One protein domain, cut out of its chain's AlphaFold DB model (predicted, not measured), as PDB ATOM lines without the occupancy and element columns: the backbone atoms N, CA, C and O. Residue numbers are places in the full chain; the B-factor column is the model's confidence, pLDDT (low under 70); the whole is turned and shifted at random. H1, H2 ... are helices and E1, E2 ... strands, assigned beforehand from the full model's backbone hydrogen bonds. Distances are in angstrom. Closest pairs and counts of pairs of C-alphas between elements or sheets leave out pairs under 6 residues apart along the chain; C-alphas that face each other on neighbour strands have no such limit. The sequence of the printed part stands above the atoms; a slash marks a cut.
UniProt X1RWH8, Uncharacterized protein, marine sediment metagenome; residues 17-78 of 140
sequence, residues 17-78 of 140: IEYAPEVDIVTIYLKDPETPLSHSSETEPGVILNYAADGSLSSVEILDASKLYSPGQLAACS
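This is residues 17 to 78 of the 140 residues of an uncharacterized protein of marine sediment metagenome (UniProt X1RWH8). Look for one strongly twisted sheet of five antiparallel strands, with the short helix H1 over its edge strand E1 at one end of the domain. The printed part has 62 residues, with E1, E2, E3, E4, E5 and H1 in that order along the chain; across the sheet the order is E1, E2, E5, E4, E3. The class is mostly strand. The whole is compact, with a radius of gyration of the C-alphas of 11.9 A, and its outline is elongated, spanning 36 by 23 by 16 A.

Start at edge strand E1, residues 17 to 20, which forms a hairpin with E2, residues 25 to 29; N 18 and O 27, 2.9 A apart, are within hydrogen-bond range. E2's other neighbour is E5, residues 57 to 62, antiparallel at 158 degrees, with N 28 and O 60 at 2.8 A. E4, residues 47 to 52, forms a hairpin with E5, where you find N 48 and O 61 at 2.9 A. E4 also forms a hairpin with E3, residues 37 to 44, the other edge strand, with N 49 and O 41 at 2.8 A. E3, E4 and E5 are a meander, each strand the antiparallel neighbour of the one before; E2 to E5 are a Greek key, in which E2 is also the antiparallel neighbour of E5. H1, residues 71 to 77, is on the sheet, over E1, at a height of 9.2 A. It runs along the strands, at 7 degrees to E1 on the local plane, and their closest C-alphas, of Tyr 19 and Leu 74, are 6.3 A apart. In H1 every O i to N i+4 pair is within hydrogen-bond range.

Find C-alpha 17 at (-9.170, 2.890, 50.871); from there E1 runs 10.0 A, and E2 later runs 12.4 A. E3 begins at C-alpha 37, (-2.346, 17.515, 57.024), and runs 19.5 A; E4 runs 16.8 A and E5 14.8 A. H1, 9.9 A, ends at C-alpha 77, (-10.546, -1.356, 46.029).

The C-alphas of Asp 54 and Gly 72, the two farthest apart, are 35.9 A apart. The printed part has no cut and no long link. Mean pLDDT of the printed part is 93.6, and no printed residue is under 70.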
ATOM      1  N   ILE A  17      -9.521   2.663  52.273       91.88
ATOM      2  CA  ILE A  17      -9.170   2.890  50.871       91.88
ATOM      3  C   ILE A  17     -10.411   3.442  50.190       91.88
ATOM      4  O   ILE A  17     -11.488   2.861  50.292       91.88
ATOM      5  N   GLU A  18     -10.277   4.561  49.505       92.00
ATOM      6  CA  GLU A  18     -11.395   5.239  48.861       92.00
ATOM      7  C   GLU A  18     -11.015   5.610  47.440       92.00
ATOM      8  O   GLU A  18      -9.933   6.140  47.209       92.00
ATOM      9  N   TYR A  19     -11.901   5.322  46.495       94.31
ATOM     10  CA  TYR A  19     -11.828   5.884  45.158       94.31
ATOM     11  C   TYR A  19     -12.890   6.977  45.016       94.31
ATOM     12  O   TYR A  19     -14.078   6.695  45.174       94.31
ATOM     13  N   ALA A  20     -12.460   8.201  44.708       93.50
ATOM     14  CA  ALA A  20     -13.320   9.352  44.446       93.50
ATOM     15  C   ALA A  20     -13.407   9.600  42.925       93.50
ATOM     16  O   ALA A  20     -12.513  10.245  42.363       93.50
ATOM     17  N   PRO A  21     -14.439   9.087  42.226       92.38
ATOM     18  CA  PRO A  21     -14.542   9.185  40.767       92.38
ATOM     19  C   PRO A  21     -14.699  10.623  40.252       92.38
ATOM     20  O   PRO A  21     -14.371  10.895  39.101       92.38
ATOM     21  N   GLU A  22     -15.175  11.551  41.083       94.44
ATOM     22  CA  GLU A  22     -15.386  12.962  40.734       94.44
ATOM     23  C   GLU A  22     -14.072  13.697  40.449       94.44
ATOM     24  O   GLU A  22     -14.046  14.634  39.654       94.44
ATOM     25  N   VAL A  23     -12.994  13.268  41.109       96.06
ATOM     26  CA  VAL A  23     -11.640  13.826  40.970       96.06
ATOM     27  C   VAL A  23     -10.634  12.806  40.427       96.06
ATOM     28  O   VAL A  23      -9.484  13.155  40.195       96.06
ATOM     29  N   ASP A  24     -11.079  11.568  40.199       96.31
ATOM     30  CA  ASP A  24     -10.291  10.417  39.750       96.31
ATOM     31  C   ASP A  24      -9.061  10.113  40.628       96.31
ATOM     32  O   ASP A  24      -7.946   9.921  40.137       96.31
ATOM     33  N   ILE A  25      -9.273  10.063  41.948       97.06
ATOM     34  CA  ILE A  25      -8.216   9.816  42.942       97.06
ATOM     35  C   ILE A  25      -8.525   8.561  43.755       97.06
ATOM     36  O   ILE A  25      -9.635   8.404  44.265       97.06
ATOM     37  N   VAL A  26      -7.529   7.686  43.919       97.06
ATOM     38  CA  VAL A  26      -7.535   6.650  44.964       97.06
ATOM     39  C   VAL A  26      -6.737   7.149  46.158       97.06
ATOM     40  O   VAL A  26      -5.553   7.442  46.015       97.06
ATOM     41  N   THR A  27      -7.345   7.172  47.340       96.19
ATOM     42  CA  THR A  27      -6.678   7.519  48.598       96.19
ATOM     43  C   THR A  27      -6.599   6.302  49.512       96.19
ATOM     44  O   THR A  27      -7.605   5.671  49.833       96.19
ATOM     45  N   ILE A  28      -5.388   5.985  49.964       94.88
ATOM     46  CA  ILE A  28      -5.107   4.986  50.995       94.88
ATOM     47  C   ILE A  28      -4.776   5.741  52.278       94.88
ATOM     48  O   ILE A  28      -3.696   6.317  52.416       94.88
ATOM     49  N   TYR A  29      -5.705   5.736  53.222       93.19
ATOM     50  CA  TYR A  29      -5.526   6.340  54.533       93.19
ATOM     51  C   TYR A  29      -4.789   5.373  55.464       93.19
ATOM     52  O   TYR A  29      -5.138   4.195  55.542       93.19
ATOM     53  N   LEU A  30      -3.756   5.881  56.143       91.19
ATOM     54  CA  LEU A  30      -2.984   5.195  57.192       91.19
ATOM     55  C   LEU A  30      -3.284   5.761  58.594       91.19
ATOM     56  O   LEU A  30      -2.869   5.195  59.610       91.19
ATOM     57  N   LYS A  31      -4.000   6.886  58.633       89.25
ATOM     58  CA  LYS A  31      -4.557   7.553  59.808       89.25
ATOM     59  C   LYS A  31      -6.020   7.904  59.547       89.25
ATOM     60  O   LYS A  31      -6.505   7.743  58.434       89.25
ATOM     61  N   ASP A  32      -6.701   8.396  60.578       86.38
ATOM     62  CA  ASP A  32      -8.055   8.936  60.438       86.38
ATOM     63  C   ASP A  32      -8.096   9.969  59.286       86.38
ATOM     64  O   ASP A  32      -7.253  10.875  59.300       86.38
ATOM     65  N   PRO A  33      -9.019   9.856  58.308       87.94
ATOM     66  CA  PRO A  33      -9.173  10.825  57.221       87.94
ATOM     67  C   PRO A  33      -9.368  12.277  57.682       87.94
ATOM     68  O   PRO A  33      -9.051  13.197  56.931       87.94
ATOM     69  N   GLU A  34      -9.850  12.495  58.910       88.19
ATOM     70  CA  GLU A  34     -10.001  13.825  59.516       88.19
ATOM     71  C   GLU A  34      -8.697  14.359  60.141       88.19
ATOM     72  O   GLU A  34      -8.655  15.491  60.629       88.19
ATOM     73  N   THR A  35      -7.612  13.571  60.140       89.31
ATOM     74  CA  THR A  35      -6.307  13.996  60.666       89.31
ATOM     75  C   THR A  35      -5.778  15.187  59.859       89.31
ATOM     76  O   THR A  35      -5.541  15.042  58.657       89.31
ATOM     77  N   PRO A  36      -5.501  16.346  60.493       92.19
ATOM     78  CA  PRO A  36      -4.981  17.508  59.784       92.19
ATOM     79  C   PRO A  36      -3.644  17.226  59.093       92.19
ATOM     80  O   PRO A  36      -2.696  16.719  59.706       92.19
ATOM     81  N   LEU A  37      -3.565  17.607  57.819       95.19
ATOM     82  CA  LEU A  37      -2.346  17.515  57.024       95.19
ATOM     83  C   LEU A  37      -1.441  18.724  57.283       95.19
ATOM     84  O   LEU A  37      -1.904  19.852  57.437       95.19
ATOM     85  N   SER A  38      -0.136  18.477  57.322       96.94
ATOM     86  CA  SER A  38       0.901  19.509  57.369       96.94
ATOM     87  C   SER A  38       1.362  19.893  55.971       96.94
ATOM     88  O   SER A  38       1.462  21.079  55.666       96.94
ATOM     89  N   HIS A  39       1.706  18.900  55.157       96.81
ATOM     90  CA  HIS A  39       2.219  19.091  53.809       96.81
ATOM     91  C   HIS A  39       2.076  17.801  53.002       96.81
ATOM     92  O   HIS A  39       1.836  16.724  53.559       96.81
ATOM     93  N   SER A  40       2.286  17.932  51.699       97.75
ATOM     94  CA  SER A  40       2.251  16.836  50.738       97.75
ATOM     95  C   SER A  40       3.514  16.859  49.884       97.75
ATOM     96  O   SER A  40       4.094  17.925  49.658       97.75
ATOM     97  N   SER A  41       3.942  15.699  49.400       97.56
ATOM     98  CA  SER A  41       5.013  15.583  48.410       97.56
ATOM     99  C   SER A  41       4.629  14.596  47.317       97.56
ATOM    100  O   SER A  41       3.945  13.611  47.570       97.56
ATOM    101  N   GLU A  42       5.075  14.856  46.094       98.19
ATOM    102  CA  GLU A  42       4.945  13.914  44.987       98.19
ATOM    103  C   GLU A  42       6.223  13.073  44.913       98.19
ATOM    104  O   GLU A  42       7.323  13.621  44.810       98.19
ATOM    105  N   THR A  43       6.095  11.749  45.036       96.69
ATOM    106  CA  THR A  43       7.255  10.837  45.000       96.69
ATOM    107  C   THR A  43       7.499  10.248  43.617       96.69
ATOM    108  O   THR A  43       8.634   9.929  43.289       96.69
ATOM    109  N   GLU A  44       6.439  10.099  42.831       96.69
ATOM    110  CA  GLU A  44       6.417   9.646  41.441       96.69
ATOM    111  C   GLU A  44       5.260  10.385  40.754       96.69
ATOM    112  O   GLU A  44       4.329  10.784  41.459       96.69
ATOM    113  N   PRO A  45       5.264  10.555  39.420       96.75
ATOM    114  CA  PRO A  45       4.182  11.244  38.721       96.75
ATOM    115  C   PRO A  45       2.799  10.678  39.079       96.75
ATOM    116  O   PRO A  45       2.510   9.509  38.815       96.75
ATOM    117  N   GLY A  46       1.949  11.512  39.681       96.38
ATOM    118  CA  GLY A  46       0.604  11.154  40.130       96.38
ATOM    119  C   GLY A  46       0.532  10.410  41.468       96.38
ATOM    120  O   GLY A  46      -0.558   9.994  41.847       96.38
ATOM    121  N   VAL A  47       1.642  10.241  42.198       98.06
ATOM    122  CA  VAL A  47       1.673   9.585  43.518       98.06
ATOM    123  C   VAL A  47       2.028  10.593  44.604       98.06
ATOM    124  O   VAL A  47       3.179  11.027  44.718       98.06
ATOM    125  N   ILE A  48       1.046  10.920  45.445       98.38
ATOM    126  CA  ILE A  48       1.176  11.931  46.499       98.38
ATOM    127  C   ILE A  48       1.272  11.266  47.872       98.38
ATOM    128  O   ILE A  48       0.485  10.388  48.221       98.38
ATOM    129  N   LEU A  49       2.238  11.707  48.670       98.38
ATOM    130  CA  LEU A  49       2.414  11.349  50.070       98.38
ATOM    131  C   LEU A  49       1.952  12.521  50.939       98.38
ATOM    132  O   LEU A  49       2.520  13.610  50.864       98.38
ATOM    133  N   ASN A  50       0.944  12.298  51.778       97.88
ATOM    134  CA  ASN A  50       0.400  13.314  52.677       97.88
ATOM    135  C   ASN A  50       0.896  13.091  54.104       97.88
ATOM    136  O   ASN A  50       0.691  12.016  54.674       97.88
ATOM    137  N   TYR A  51       1.487  14.112  54.718       97.19
ATOM    138  CA  TYR A  51       2.072  14.031  56.057       97.19
ATOM    139  C   TYR A  51       1.228  14.784  57.081       97.19
ATOM    140  O   TYR A  51       0.749  15.888  56.825       97.19
ATOM    141  N   ALA A  52       1.071  14.201  58.268       95.75
ATOM    142  CA  ALA A  52       0.432  14.842  59.411       95.75
ATOM    143  C   ALA A  52       1.382  15.842  60.101       95.75
ATOM    144  O   ALA A  52       2.587  15.868  59.852       95.75
ATOM    145  N   ALA A  53       0.841  16.655  61.013       94.12
ATOM    146  CA  ALA A  53       1.608  17.653  61.772       94.12
ATOM    147  C   ALA A  53       2.771  17.078  62.605       94.12
ATOM    148  O   ALA A  53       3.740  17.782  62.874       94.12
ATOM    149  N   ASP A  54       2.695  15.804  62.995       93.25
ATOM    150  CA  ASP A  54       3.758  15.092  63.719       93.25
ATOM    151  C   ASP A  54       4.869  14.544  62.796       93.25
ATOM    152  O   ASP A  54       5.780  13.860  63.263       93.25
ATOM    153  N   GLY A  55       4.795  14.823  61.490       93.31
ATOM    154  CA  GLY A  55       5.748  14.364  60.479       93.31
ATOM    155  C   GLY A  55       5.558  12.911  60.038       93.31
ATOM    156  O   GLY A  55       6.332  12.419  59.220       93.31
ATOM    157  N   SER A  56       4.549  12.205  60.550       94.38
ATOM    158  CA  SER A  56       4.239  10.844  60.097       94.38
ATOM    159  C   SER A  56       3.320  10.840  58.871       94.38
ATOM    160  O   SER A  56       2.564  11.784  58.636       94.38
ATOM    161  N   LEU A  57       3.389   9.768  58.077       95.06
ATOM    162  CA  LEU A  57       2.575   9.610  56.872       95.06
ATOM    163  C   LEU A  57       1.101   9.384  57.249       95.06
ATOM    164  O   LEU A  57       0.786   8.493  58.040       95.06
ATOM    165  N   SER A  58       0.217  10.206  56.689       94.81
ATOM    166  CA  SER A  58      -1.229  10.194  56.928       94.81
ATOM    167  C   SER A  58      -1.977   9.416  55.846       94.81
ATOM    168  O   SER A  58      -2.795   8.551  56.161       94.81
ATOM    169  N   SER A  59      -1.668   9.672  54.572       96.19
ATOM    170  CA  SER A  59      -2.260   8.954  53.440       96.19
ATOM    171  C   SER A  59      -1.346   8.936  52.213       96.19
ATOM    172  O   SER A  59      -0.364   9.679  52.136       96.19
ATOM    173  N   VAL A  60      -1.676   8.053  51.271       97.56
ATOM    174  CA  VAL A  60      -1.099   7.989  49.924       97.56
ATOM    175  C   VAL A  60      -2.222   8.202  48.918       97.56
ATOM    176  O   VAL A  60      -3.265   7.561  49.042       97.56
ATOM    177  N   GLU A  61      -2.017   9.061  47.926       97.62
ATOM    178  CA  GLU A  61      -2.967   9.290  46.835       97.62
ATOM    179  C   GLU A  61      -2.374   8.870  45.494       97.62
ATOM    180  O   GLU A  61      -1.186   9.067  45.236       97.62
ATOM    181  N   ILE A  62      -3.225   8.304  44.642       97.94
ATOM    182  CA  ILE A  62      -2.936   7.998  43.244       97.94
ATOM    183  C   ILE A  62      -3.904   8.827  42.403       97.94
ATOM    184  O   ILE A  62      -5.109   8.567  42.411       97.94
ATOM    185  N   LEU A  63      -3.370   9.834  41.719       97.94
ATOM    186  CA  LEU A  63      -4.099  10.709  40.804       97.94
ATOM    187  C   LEU A  63      -4.327  10.015  39.458       97.94
ATOM    188  O   LEU A  63      -3.569   9.118  39.083       97.94
ATOM    189  N   ASP A  64      -5.344  10.464  38.716       97.44
ATOM    190  CA  ASP A  64      -5.731   9.892  37.420       97.44
ATOM    191  C   ASP A  64      -5.867   8.355  37.475       97.44
ATOM    192  O   ASP A  64      -5.431   7.625  36.572       97.44
ATOM    193  N   ALA A  65      -6.419   7.837  38.575       96.69
ATOM    194  CA  ALA A  65      -6.365   6.414  38.887       96.69
ATOM    195  C   ALA A  65      -7.038   5.546  37.807       96.69
ATOM    196  O   ALA A  65      -6.592   4.422  37.546       96.69
ATOM    197  N   SER A  66      -8.055   6.074  37.119       96.44
ATOM    198  CA  SER A  66      -8.724   5.414  35.990       96.44
ATOM    199  C   SER A  66      -7.821   5.140  34.784       96.44
ATOM    200  O   SER A  66      -8.126   4.255  33.983       96.44
ATOM    201  N   LYS A  67      -6.683   5.836  34.655       96.62
ATOM    202  CA  LYS A  67      -5.687   5.558  33.605       96.62
ATOM    203  C   LYS A  67      -4.838   4.326  33.916       96.62
ATOM    204  O   LYS A  67      -4.258   3.743  33.000       96.62
ATOM    205  N   LEU A  68      -4.753   3.938  35.189       94.88
ATOM    206  CA  LEU A  68      -3.905   2.845  35.673       94.88
ATOM    207  C   LEU A  68      -4.704   1.586  36.018       94.88
ATOM    208  O   LEU A  68      -4.194   0.471  35.896       94.88
ATOM    209  N   TYR A  69      -5.957   1.755  36.439       95.19
ATOM    210  CA  TYR A  69      -6.797   0.677  36.945       95.19
ATOM    211  C   TYR A  69      -8.134   0.625  36.215       95.19
ATOM    212  O   TYR A  69      -8.734   1.644  35.881       95.19
ATOM    213  N   SER A  70      -8.645  -0.588  35.997       94.38
ATOM    214  CA  SER A  70      -9.979  -0.755  35.417       94.38
ATOM    215  C   SER A  70     -11.080  -0.291  36.386       94.38
ATOM    216  O   SER A  70     -10.909  -0.399  37.604       94.38
ATOM    217  N   PRO A  71     -12.266   0.108  35.884       88.06
ATOM    218  CA  PRO A  71     -13.399   0.476  36.738       88.06
ATOM    219  C   PRO A  71     -13.778  -0.609  37.755       88.06
ATOM    220  O   PRO A  71     -14.130  -0.302  38.889       88.06
ATOM    221  N   GLY A  72     -13.661  -1.889  37.379       85.50
ATOM    222  CA  GLY A  72     -13.916  -3.009  38.288       85.50
ATOM    223  C   GLY A  72     -12.900  -3.100  39.431       85.50
ATOM    224  O   GLY A  72     -13.283  -3.400  40.559       85.50
ATOM    225  N   GLN A  73     -11.622  -2.803  39.168       89.19
ATOM    226  CA  GLN A  73     -10.591  -2.747  40.210       89.19
ATOM    227  C   GLN A  73     -10.807  -1.558  41.148       89.19
ATOM    228  O   GLN A  73     -10.719  -1.734  42.357       89.19
ATOM    229  N   LEU A  74     -11.145  -0.386  40.604       89.88
ATOM    230  CA  LEU A  74     -11.406   0.830  41.381       89.88
ATOM    231  C   LEU A  74     -12.656   0.703  42.265       89.88
ATOM    232  O   LEU A  74     -12.650   1.067  43.441       89.88
ATOM    233  N   ALA A  75     -13.717   0.097  41.729       81.38
ATOM    234  CA  ALA A  75     -14.915  -0.209  42.502       81.38
ATOM    235  C   ALA A  75     -14.636  -1.233  43.617       81.38
ATOM    236  O   ALA A  75     -15.189  -1.128  44.707       81.38
ATOM    237  N   ALA A  76     -13.774  -2.221  43.360       78.94
ATOM    238  CA  ALA A  76     -13.441  -3.258  44.333       78.94
ATOM    239  C   ALA A  76     -12.418  -2.814  45.391       78.94
ATOM    240  O   ALA A  76     -12.383  -3.404  46.471       78.94
ATOM    241  N   CYS A  77     -11.572  -1.820  45.096       80.31
ATOM    242  CA  CYS A  77     -10.546  -1.356  46.029       80.31
ATOM    243  C   CYS A  77     -11.088  -0.397  47.088       80.31
ATOM    244  O   CYS A  77     -10.429  -0.217  48.107       80.31
ATOM    245  N   SER A  78     -12.269   0.191  46.870       76.81
ATOM    246  CA  SER A  78     -12.930   1.016  47.877       76.81
ATOM    247  C   SER A  78     -13.337   0.144  49.061       76.81
ATOM    248  O   SER A  78     -14.249  -0.682  48.984       76.81
TER     249      SER A  78